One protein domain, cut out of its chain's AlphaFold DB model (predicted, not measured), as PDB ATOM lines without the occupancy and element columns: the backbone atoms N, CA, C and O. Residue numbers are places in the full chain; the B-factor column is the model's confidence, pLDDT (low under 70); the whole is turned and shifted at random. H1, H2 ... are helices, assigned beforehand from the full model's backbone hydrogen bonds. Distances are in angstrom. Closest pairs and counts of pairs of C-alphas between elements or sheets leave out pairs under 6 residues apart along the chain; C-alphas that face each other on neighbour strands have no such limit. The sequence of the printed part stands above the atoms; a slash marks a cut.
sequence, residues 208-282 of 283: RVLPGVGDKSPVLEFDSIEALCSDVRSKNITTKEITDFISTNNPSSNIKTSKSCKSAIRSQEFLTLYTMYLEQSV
ATOM      1  N   ARG A 208     171.839 103.885 200.768       92.25
ATOM      2  CA  ARG A 208     170.387 103.740 200.955       92.25
ATOM      3  C   ARG A 208     169.959 102.364 201.466       92.25
ATOM      4  O   ARG A 208     168.905 102.241 202.081       92.25
ATOM      5  N   VAL A 209     170.743 101.327 201.185       92.06
ATOM      6  CA  VAL A 209     170.431  99.953 201.603       92.06
ATOM      7  C   VAL A 209     170.749  99.687 203.076       92.06
ATOM      8  O   VAL A 209     170.325  98.660 203.610       92.06
ATOM      9  N   LEU A 210     171.482 100.592 203.736       91.00
ATOM     10  CA  LEU A 210     171.845 100.459 205.141       91.00
ATOM     11  C   LEU A 210     170.631 100.712 206.052       91.00
ATOM     12  O   LEU A 210     169.821 101.609 205.788       91.00
ATOM     13  N   PRO A 211     170.500  99.965 207.162       87.00
ATOM     14  CA  PRO A 211     169.442 100.201 208.134       87.00
ATOM     15  C   PRO A 211     169.441 101.646 208.652       87.00
ATOM     16  O   PRO A 211     170.485 102.217 208.953       87.00
ATOM     17  N   GLY A 212     168.252 102.240 208.776       83.38
ATOM     18  CA  GLY A 212     168.090 103.595 209.318       83.38
ATOM     19  C   GLY A 212     168.413 104.735 208.342       83.38
ATOM     20  O   GLY A 212     168.294 105.904 208.719       83.38
ATOM     21  N   VAL A 213     168.773 104.430 207.093       86.88
ATOM     22  CA  VAL A 213     168.978 105.431 206.040       86.88
ATOM     23  C   VAL A 213     167.661 105.701 205.311       86.88
ATOM     24  O   VAL A 213     167.181 104.883 204.534       86.88
ATOM     25  N   GLY A 214     167.054 106.860 205.577       84.81
ATOM     26  CA  GLY A 214     165.867 107.344 204.859       84.81
ATOM     27  C   GLY A 214     166.205 108.282 203.695       84.81
ATOM     28  O   GLY A 214     167.339 108.734 203.568       84.81
ATOM     29  N   ASP A 215     165.194 108.654 202.900       85.38
ATOM     30  CA  ASP A 215     165.328 109.469 201.673       85.38
ATOM     31  C   ASP A 215     166.016 110.825 201.854       85.38
ATOM     32  O   ASP A 215     166.549 111.384 200.903       85.38
ATOM     33  N   LYS A 216     165.974 111.372 203.070       85.94
ATOM     34  CA  LYS A 216     166.558 112.675 203.415       85.94
ATOM     35  C   LYS A 216     167.898 112.551 204.134       85.94
ATOM     36  O   LYS A 216     168.378 113.536 204.686       85.94
ATOM     37  N   SER A 217     168.453 111.344 204.224       86.00
ATOM     38  CA  SER A 217     169.705 111.112 204.933       86.00
ATOM     39  C   SER A 217     170.876 111.695 204.137       86.00
ATOM     40  O   SER A 217     171.061 111.301 202.989       86.00
ATOM     41  N   PRO A 218     171.714 112.563 204.726       84.62
ATOM     42  CA  PRO A 218     172.883 113.104 204.025       84.62
ATOM     43  C   PRO A 218     173.934 112.062 203.631       84.62
ATOM     44  O   PRO A 218     174.778 112.339 202.798       84.62
ATOM     45  N   VAL A 219     173.875 110.835 204.162       86.81
ATOM     46  CA  VAL A 219     174.728 109.736 203.660       86.81
ATOM     47  C   VAL A 219     174.399 109.337 202.219       86.81
ATOM     48  O   VAL A 219     175.149 108.587 201.611       86.81
ATOM     49  N   LEU A 220     173.274 109.811 201.677       88.38
ATOM     50  CA  LEU A 220     172.917 109.640 200.272       88.38
ATOM     51  C   LEU A 220     173.695 110.583 199.341       88.38
ATOM     52  O   LEU A 220     173.541 110.469 198.134       88.38
ATOM     53  N   GLU A 221     174.518 111.490 199.881       89.94
ATOM     54  CA  GLU A 221     175.522 112.237 199.106       89.94
ATOM     55  C   GLU A 221     176.675 111.335 198.637       89.94
ATOM     56  O   GLU A 221     177.402 111.702 197.720       89.94
ATOM     57  N   PHE A 222     176.850 110.162 199.255       91.81
ATOM     58  CA  PHE A 222     177.817 109.166 198.807       91.81
ATOM     59  C   PHE A 222     177.173 108.233 197.782       91.81
ATOM     60  O   PHE A 222     176.143 107.608 198.052       91.81
ATOM     61  N   ASP A 223     177.838 108.072 196.640       92.12
ATOM     62  CA  ASP A 223     177.366 107.198 195.561       92.12
ATOM     63  C   ASP A 223     177.440 105.706 195.932       92.12
ATOM     64  O   ASP A 223     176.704 104.882 195.387       92.12
ATOM     65  N   SER A 224     178.297 105.345 196.893       95.19
ATOM     66  CA  SER A 224     178.507 103.965 197.329       95.19
ATOM     67  C   SER A 224     178.814 103.850 198.824       95.19
ATOM     68  O   SER A 224     179.233 104.806 199.483       95.19
ATOM     69  N   ILE A 225     178.621 102.649 199.372       95.19
ATOM     70  CA  ILE A 225     179.059 102.306 200.729       95.19
ATOM     71  C   ILE A 225     180.581 102.423 200.834       95.19
ATOM     72  O   ILE A 225     181.071 102.886 201.855       95.19
ATOM     73  N   GLU A 226     181.326 102.085 199.782       96.00
ATOM     74  CA  GLU A 226     182.778 102.280 199.715       96.00
ATOM     75  C   GLU A 226     183.177 103.745 199.940       96.00
ATOM     76  O   GLU A 226     184.038 104.033 200.771       96.00
ATOM     77  N   ALA A 227     182.507 104.684 199.262       94.25
ATOM     78  CA  ALA A 227     182.758 106.114 199.419       94.25
ATOM     79  C   ALA A 227     182.440 106.590 200.846       94.25
ATOM     80  O   ALA A 227     183.220 107.336 201.442       94.25
ATOM     81  N   LEU A 228     181.345 106.093 201.433       93.50
ATOM     82  CA  LEU A 228     181.010 106.342 202.835       93.50
ATOM     83  C   LEU A 228     182.073 105.765 203.789       93.50
ATOM     84  O   LEU A 228     182.493 106.438 204.728       93.50
ATOM     85  N   CYS A 229     182.537 104.536 203.562       93.75
ATOM     86  CA  CYS A 229     183.593 103.909 204.354       93.75
ATOM     87  C   CYS A 229     184.914 104.685 204.255       93.75
ATOM     88  O   CYS A 229     185.591 104.875 205.266       93.75
ATOM     89  N   SER A 230     185.258 105.183 203.067       92.69
ATOM     90  CA  SER A 230     186.430 106.029 202.846       92.69
ATOM     91  C   SER A 230     186.352 107.339 203.634       92.69
ATOM     92  O   SER A 230     187.296 107.685 204.347       92.69
ATOM     93  N   ASP A 231     185.199 108.016 203.618       90.69
ATOM     94  CA  ASP A 231     184.963 109.214 204.433       90.69
ATOM     95  C   ASP A 231     185.071 108.920 205.939       90.69
ATOM     96  O   ASP A 231     185.760 109.645 206.664       90.69
ATOM     97  N   VAL A 232     184.477 107.823 206.415       90.00
ATOM     98  CA  VAL A 232     184.581 107.394 207.820       90.00
ATOM     99  C   VAL A 232     186.035 107.126 208.216       90.00
ATOM    100  O   VAL A 232     186.485 107.592 209.267       90.00
ATOM    101  N   ARG A 233     186.802 106.453 207.351       90.19
ATOM    102  CA  ARG A 233     188.230 106.202 207.572       90.19
ATOM    103  C   ARG A 233     189.043 107.492 207.591       90.19
ATOM    104  O   ARG A 233     189.897 107.644 208.459       90.19
ATOM    105  N   SER A 234     188.757 108.441 206.698       89.75
ATOM    106  CA  SER A 234     189.442 109.745 206.645       89.75
ATOM    107  C   SER A 234     189.285 110.558 207.940       89.75
ATOM    108  O   SER A 234     190.144 111.366 208.291       89.75
ATOM    109  N   LYS A 235     188.211 110.294 208.697       88.19
ATOM    110  CA  LYS A 235     187.927 110.891 210.010       88.19
ATOM    111  C   LYS A 235     188.581 110.139 211.174       88.19
ATOM    112  O   LYS A 235     188.337 110.495 212.325       88.19
ATOM    113  N   ASN A 236     189.422 109.142 210.887       87.81
ATOM    114  CA  ASN A 236     190.105 108.272 211.850       87.81
ATOM    115  C   ASN A 236     189.154 107.497 212.774       87.81
ATOM    116  O   ASN A 236     189.498 107.220 213.920       87.81
ATOM    117  N   ILE A 237     187.962 107.148 212.286       86.81
ATOM    118  CA  ILE A 237     186.983 106.389 213.067       86.81
ATOM    119  C   ILE A 237     187.309 104.901 212.967       86.81
ATOM    120  O   ILE A 237     187.372 104.322 211.881       86.81
ATOM    121  N   THR A 238     187.503 104.270 214.113       88.25
ATOM    122  CA  THR A 238     187.875 102.859 214.232       88.25
ATOM    123  C   THR A 238     186.653 101.939 214.300       88.25
ATOM    124  O   THR A 238     185.557 102.341 214.696       88.25
ATOM    125  N   THR A 239     186.841 100.656 213.974       89.50
ATOM    126  CA  THR A 239     185.815  99.614 214.176       89.50
ATOM    127  C   THR A 239     185.399  99.497 215.643       89.50
ATOM    128  O   THR A 239     184.225  99.265 215.933       89.50
ATOM    129  N   LYS A 240     186.334  99.725 216.577       88.19
ATOM    130  CA  LYS A 240     186.054  99.774 218.016       88.19
ATOM    131  C   LYS A 240     185.085 100.904 218.364       88.19
ATOM    132  O   LYS A 240     184.082 100.648 219.014       88.19
ATOM    133  N   GLU A 241     185.328 102.121 217.880       86.75
ATOM    134  CA  GLU A 241     184.426 103.254 218.134       86.75
ATOM    135  C   GLU A 241     183.024 103.016 217.566       86.75
ATOM    136  O   GLU A 241     182.030 103.348 218.214       86.75
ATOM    137  N   ILE A 242     182.924 102.399 216.385       87.44
ATOM    138  CA  ILE A 242     181.636 102.012 215.793       87.44
ATOM    139  C   ILE A 242     180.942 100.949 216.657       87.44
ATOM    140  O   ILE A 242     179.748 101.063 216.932       87.44
ATOM    141  N   THR A 243     181.682  99.952 217.143       88.12
ATOM    142  CA  THR A 243     181.166  98.903 218.042       88.12
ATOM    143  C   THR A 243     180.638  99.497 219.353       88.12
ATOM    144  O   THR A 243     179.522  99.192 219.788       88.12
ATOM    145  N   ASP A 244     181.396 100.409 219.960       85.38
ATOM    146  CA  ASP A 244     181.002 101.127 221.173       85.38
ATOM    147  C   ASP A 244     179.748 101.987 220.917       85.38
ATOM    148  O   ASP A 244     178.843 102.083 221.748       85.38
ATOM    149  N   PHE A 245     179.631 102.579 219.728       84.00
ATOM    150  CA  PHE A 245     178.450 103.346 219.345       84.00
ATOM    151  C   PHE A 245     177.193 102.487 219.144       84.00
ATOM    152  O   PHE A 245     176.105 102.900 219.549       84.00
ATOM    153  N   ILE A 246     177.329 101.290 218.568       85.25
ATOM    154  CA  ILE A 246     176.220 100.337 218.418       85.25
ATOM    155  C   ILE A 246     175.734  99.862 219.796       85.25
ATOM    156  O   ILE A 246     174.531  99.863 220.061       85.25
ATOM    157  N   SER A 247     176.658  99.507 220.693       82.81
ATOM    158  CA  SER A 247     176.346  98.920 222.005       82.81
ATOM    159  C   SER A 247     175.766  99.912 223.019       82.81
ATOM    160  O   SER A 247     174.850  99.572 223.765       82.81
ATOM    161  N   THR A 248     176.256 101.154 223.047       74.56
ATOM    162  CA  THR A 248     175.845 102.151 224.056       74.56
ATOM    163  C   THR A 248     174.433 102.693 223.851       74.56
ATOM    164  O   THR A 248     173.903 103.364 224.735       74.56
ATOM    165  N   ASN A 249     173.815 102.449 222.692       63.81
ATOM    166  CA  ASN A 249     172.539 103.035 222.280       63.81
ATOM    167  C   ASN A 249     172.441 104.573 222.445       63.81
ATOM    168  O   ASN A 249     171.354 105.152 222.322       63.81
ATOM    169  N   ASN A 250     173.569 105.255 222.659       55.97
ATOM    170  CA  ASN A 250     173.612 106.638 223.095       55.97
ATOM    171  C   ASN A 250     173.985 107.554 221.913       55.97
ATOM    172  O   ASN A 250     175.097 107.455 221.390       55.97
ATOM    173  N   PRO A 251     173.097 108.459 221.455       51.97
ATOM    174  CA  PRO A 251     173.377 109.342 220.313       51.97
ATOM    175  C   PRO A 251     174.554 110.314 220.535       51.97
ATOM    176  O   PRO A 251     175.051 110.915 219.574       51.97
ATOM    177  N   SER A 252     175.006 110.468 221.782       47.03
ATOM    178  CA  SER A 252     176.108 111.335 222.207       47.03
ATOM    179  C   SER A 252     177.464 110.635 222.344       47.03
ATOM    180  O   SER A 252     178.402 111.280 222.809       47.03
ATOM    181  N   SER A 253     177.630 109.374 221.911       55.41
ATOM    182  CA  SER A 253     178.986 108.817 221.800       55.41
ATOM    183  C   SER A 253     179.834 109.685 220.849       55.41
ATOM    184  O   SER A 253     179.348 110.221 219.841       55.41
ATOM    185  N   ASN A 254     181.099 109.886 221.225       57.06
ATOM    186  CA  ASN A 254     182.031 110.883 220.685       57.06
ATOM    187  C   ASN A 254     182.531 110.598 219.253       57.06
ATOM    188  O   ASN A 254     183.613 111.050 218.885       57.06
ATOM    189  N   ILE A 255     181.764 109.893 218.417       62.72
ATOM    190  CA  ILE A 255     182.090 109.783 216.994       62.72
ATOM    191  C   ILE A 255     181.946 111.180 216.373       62.72
ATOM    192  O   ILE A 255     180.834 111.710 216.244       62.72
ATOM    193  N   LYS A 256     183.086 111.786 216.008       61.25
ATOM    194  CA  LYS A 256     183.188 113.082 215.317       61.25
ATOM    195  C   LYS A 256     182.772 112.952 213.847       61.25
ATOM    196  O   LYS A 256     183.547 113.212 212.933       61.25
ATOM    197  N   THR A 257     181.524 112.564 213.615       61.84
ATOM    198  CA  THR A 257     180.872 112.653 212.305       61.84
ATOM    199  C   THR A 257     179.741 113.660 212.355       61.84
ATOM    200  O   THR A 257     179.206 113.980 213.422       61.84
ATOM    201  N   SER A 258     179.307 114.118 211.182       58.78
ATOM    202  CA  SER A 258     178.029 114.807 211.062       58.78
ATOM    203  C   SER A 258     176.911 113.955 211.685       58.78
ATOM    204  O   SER A 258     176.941 112.719 211.650       58.78
ATOM    205  N   LYS A 259     175.907 114.621 212.276       58.72
ATOM    206  CA  LYS A 259     174.724 113.984 212.891       58.72
ATOM    207  C   LYS A 259     174.001 113.037 211.917       58.72
ATOM    208  O   LYS A 259     173.303 112.131 212.352       58.72
ATOM    209  N   SER A 260     174.206 113.241 210.618       56.22
ATOM    210  CA  SER A 260     173.664 112.466 209.513       56.22
ATOM    211  C   SER A 260     174.369 111.142 209.224       56.22
ATOM    212  O   SER A 260     173.687 110.179 208.906       56.22
ATOM    213  N   CYS A 261     175.693 111.042 209.385       69.00
ATOM    214  CA  CYS A 261     176.393 109.759 209.210       69.00
ATOM    215  C   CYS A 261     176.098 108.781 210.355       69.00
ATOM    216  O   CYS A 261     176.166 107.567 210.190       69.00
ATOM    217  N   LYS A 262     175.704 109.316 211.516       75.12
ATOM    218  CA  LYS A 262     175.425 108.532 212.719       75.12
ATOM    219  C   LYS A 262     174.300 107.510 212.539       75.12
ATOM    220  O   LYS A 262     174.362 106.476 213.184       75.12
ATOM    221  N   SER A 263     173.280 107.750 211.708       75.56
ATOM    222  CA  SER A 263     172.215 106.750 211.514       75.56
ATOM    223  C   SER A 263     172.691 105.541 210.707       75.56
ATOM    224  O   SER A 263     172.393 104.420 211.095       75.56
ATOM    225  N   ALA A 264     173.479 105.759 209.650       76.94
ATOM    226  CA  ALA A 264     174.033 104.687 208.820       76.94
ATOM    227  C   ALA A 264     175.087 103.855 209.569       76.94
ATOM    228  O   ALA A 264     175.064 102.626 209.527       76.94
ATOM    229  N   ILE A 265     175.975 104.534 210.306       83.12
ATOM    230  CA  ILE A 265     177.086 103.908 211.040       83.12
ATOM    231  C   ILE A 265     176.589 103.108 212.260       83.12
ATOM    232  O   ILE A 265     177.279 102.222 212.754       83.12
ATOM    233  N   ARG A 266     175.363 103.367 212.731       82.69
ATOM    234  CA  ARG A 266     174.747 102.683 213.879       82.69
ATOM    235  C   ARG A 266     174.033 101.390 213.481       82.69
ATOM    236  O   ARG A 266     172.915 101.127 213.917       82.69
ATOM    237  N   SER A 267     174.667 100.585 212.641       87.12
ATOM    238  CA  SER A 267     174.153  99.271 212.261       87.12
ATOM    239  C   SER A 267     175.270  98.239 212.289       87.12
ATOM    240  O   SER A 267     176.419  98.541 211.956       87.12
ATOM    241  N   GLN A 268     174.926  97.013 212.684       88.44
ATOM    242  CA  GLN A 268     175.865  95.896 212.620       88.44
ATOM    243  C   GLN A 268     176.286  95.642 211.166       88.44
ATOM    244  O   GLN A 268     177.440  95.327 210.903       88.44
ATOM    245  N   GLU A 269     175.369  95.861 210.222       89.56
ATOM    246  CA  GLU A 269     175.616  95.801 208.786       89.56
ATOM    247  C   GLU A 269     176.717  96.766 208.339       89.56
ATOM    248  O   GLU A 269     177.635  96.353 207.634       89.56
ATOM    249  N   PHE A 270     176.666  98.033 208.766       92.38
ATOM    250  CA  PHE A 270     177.723  98.982 208.427       92.38
ATOM    251  C   PHE A 270     179.066  98.573 209.033       92.38
ATOM    252  O   PHE A 270     180.077  98.628 208.339       92.38
ATOM    253  N   LEU A 271     179.093  98.131 210.296       93.06
ATOM    254  CA  LEU A 271     180.329  97.675 210.941       93.06
ATOM    255  C   LEU A 271     180.980  96.518 210.167       93.06
ATOM    256  O   LEU A 271     182.194  96.533 209.951       93.06
ATOM    257  N   THR A 272     180.186  95.548 209.714       92.88
ATOM    258  CA  THR A 272     180.685  94.430 208.907       92.88
ATOM    259  C   THR A 272     181.262  94.906 207.573       92.88
ATOM    260  O   THR A 272     182.388  94.553 207.229       92.88
ATOM    261  N   LEU A 273     180.538  95.763 206.844       94.06
ATOM    262  CA  LEU A 273     181.002  96.301 205.559       94.06
ATOM    263  C   LEU A 273     182.246  97.184 205.719       94.06
ATOM    264  O   LEU A 273     183.172  97.096 204.918       94.06
ATOM    265  N   TYR A 274     182.314  97.985 206.782       94.62
ATOM    266  CA  TYR A 274     183.479  98.809 207.078       94.62
ATOM    267  C   TYR A 274     184.711  97.967 207.423       94.62
ATOM    268  O   TYR A 274     185.807  98.274 206.968       94.62
ATOM    269  N   THR A 275     184.536  96.877 208.173       94.12
ATOM    270  CA  THR A 275     185.627  95.934 208.464       94.12
ATOM    271  C   THR A 275     186.172  95.330 207.169       94.12
ATOM    272  O   THR A 275     187.373  95.392 206.922       94.12
ATOM    273  N   MET A 276     185.282  94.875 206.285       93.44
ATOM    274  CA  MET A 276     185.644  94.342 204.969       93.44
ATOM    275  C   MET A 276     186.340  95.380 204.066       93.44
ATOM    276  O   MET A 276     187.246  95.038 203.308       93.44
ATOM    277  N   TYR A 277     185.941  96.654 204.135       94.88
ATOM    278  CA  TYR A 277     186.622  97.752 203.439       94.88
ATOM    279  C   TYR A 277     188.059  97.958 203.949       94.88
ATOM    280  O   TYR A 277     188.984  98.172 203.159       94.88
ATOM    281  N   LEU A 278     188.264  97.880 205.267       92.69
ATOM    282  CA  LEU A 278     189.594  98.008 205.861       92.69
ATOM    283  C   LEU A 278     190.508  96.849 205.453       92.69
ATOM    284  O   LEU A 278     191.661  97.102 205.124       92.69
ATOM    285  N   GLU A 279     189.998  95.617 205.418       91.31
ATOM    286  CA  GLU A 279     190.757  94.426 205.006       91.31
ATOM    287  C   GLU A 279     191.265  94.522 203.560       91.31
ATOM    288  O   GLU A 279     192.417  94.189 203.293       91.31
ATOM    289  N   GLN A 280     190.458  95.058 202.637       86.62
ATOM    290  CA  GLN A 280     190.876  95.294 201.246       86.62
ATOM    291  C   GLN A 280     191.957  96.365 201.111       86.62
ATOM    292  O   GLN A 280     192.749  96.331 200.181       86.62
ATOM    293  N   SER A 281     191.979  97.330 202.029       75.12
ATOM    294  CA  SER A 281     192.876  98.482 201.954       75.12
ATOM    295  C   SER A 281     194.268  98.246 202.554       75.12
ATOM    296  O   SER A 281     195.056  99.190 202.650       75.12
ATOM    297  N   VAL A 282     194.520  97.046 203.081       65.81
ATOM    298  CA  VAL A 282     195.810  96.630 203.665       65.81
ATOM    299  C   VAL A 282     196.668  95.873 202.636       65.81
ATOM    300  O   VAL A 282     197.853  95.648 202.885       65.81
TER     301      VAL A 282
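AT A GLANCE: This is residues 208 to 282 of the 283 residues of an uncharacterized protein of Sulfurimonas sp. UBA12504 (UniProt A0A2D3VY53). This is a small cluster of helices, with the short H4 nearest its middle. The longest helix, H5, runs side by side with H3 in the opposite direction, H2 crosses H5 about perpendicular, and the short H1 sits by H4, away from H3 and H5. The printed part has 75 residues, with five named helices in the order H1, H2, H3, H4, H5 and no named strand; the class is all helix. It is compact, with a radius of gyration of the C-alphas of 11.3 A and spans of 31 by 26 by 19 A.

IN THESE COORDINATES: The printed part begins at Arg 208, and its first named element is H1, residues 218 to 221, with C-alpha 218 at (172.883, 113.104, 204.025). H2 follows with residues 225 to 234, 14.1 A from first to last C-alpha. H3 is residues 239 to 247, 12.3 A long, with C-alpha 239 at (185.815, 99.614, 214.176). H4 is residues 261 to 265, 6.2 A long. H5, residues 268 to 280, is 18.8 A long and ends with C-alpha 280 at (190.876, 95.294, 201.246).

HOW THE PARTS SIT: H1 and H4 only just touch, with 3 pairs of C-alphas within 8 A; their closest C-alphas are those of Val 219 and Cys 261, 5.8 A apart. H1 and H2 are close but not clearly touching, the closest C-alphas being those of Val 219 and Leu 228, 7.2 A apart. H1 is apart from H3 and from H5. H2 touches H5, which takes part with residues 273 to 277 alone; the C-alphas of Cys 229 and Tyr 274 come closest, at 5.8 A, and the lines stand about perpendicular, at 74 degrees. H2 and H4 are near each other, with 8 pairs of C-alphas within 10 A, while H2 and H3 are apart. H3 touches H5 at a shallow tilt of 4 degrees, opposite ways, with the C-alphas of Ile 242 and Leu 271 closest at 6.6 A. H4 is close to H3 but not clearly touching, the C-alphas of Ile 242 and Ile 265 being closest at 6.8 A. H4 is also close to H5 but not clearly touching, the C-alphas of Ala 264 and Phe 270 being closest at 6.8 A. In H2, H3, H4 and H5 every O i to N i+4 pair is within hydrogen-bond range; H1 is too short for such a pair, and its 1 pair of O i and N i+3 is within range.

THE WHOLE: The two C-alphas farthest apart are those of Lys 216 and Val 282, 33.4 A. The printed part has no cut. The links H1 to H2, H2 to H3 and H4 to H5 are tight, and the link H3 to H4 is long. This long link, residues 248 to 260, has no named element, and its C-alphas lie 9 to 15 A from the mean of the C-alphas. The mean pLDDT of the printed part is 82.8, and the model's confidence is under 70 at residues 249 to 261 and at residue 282.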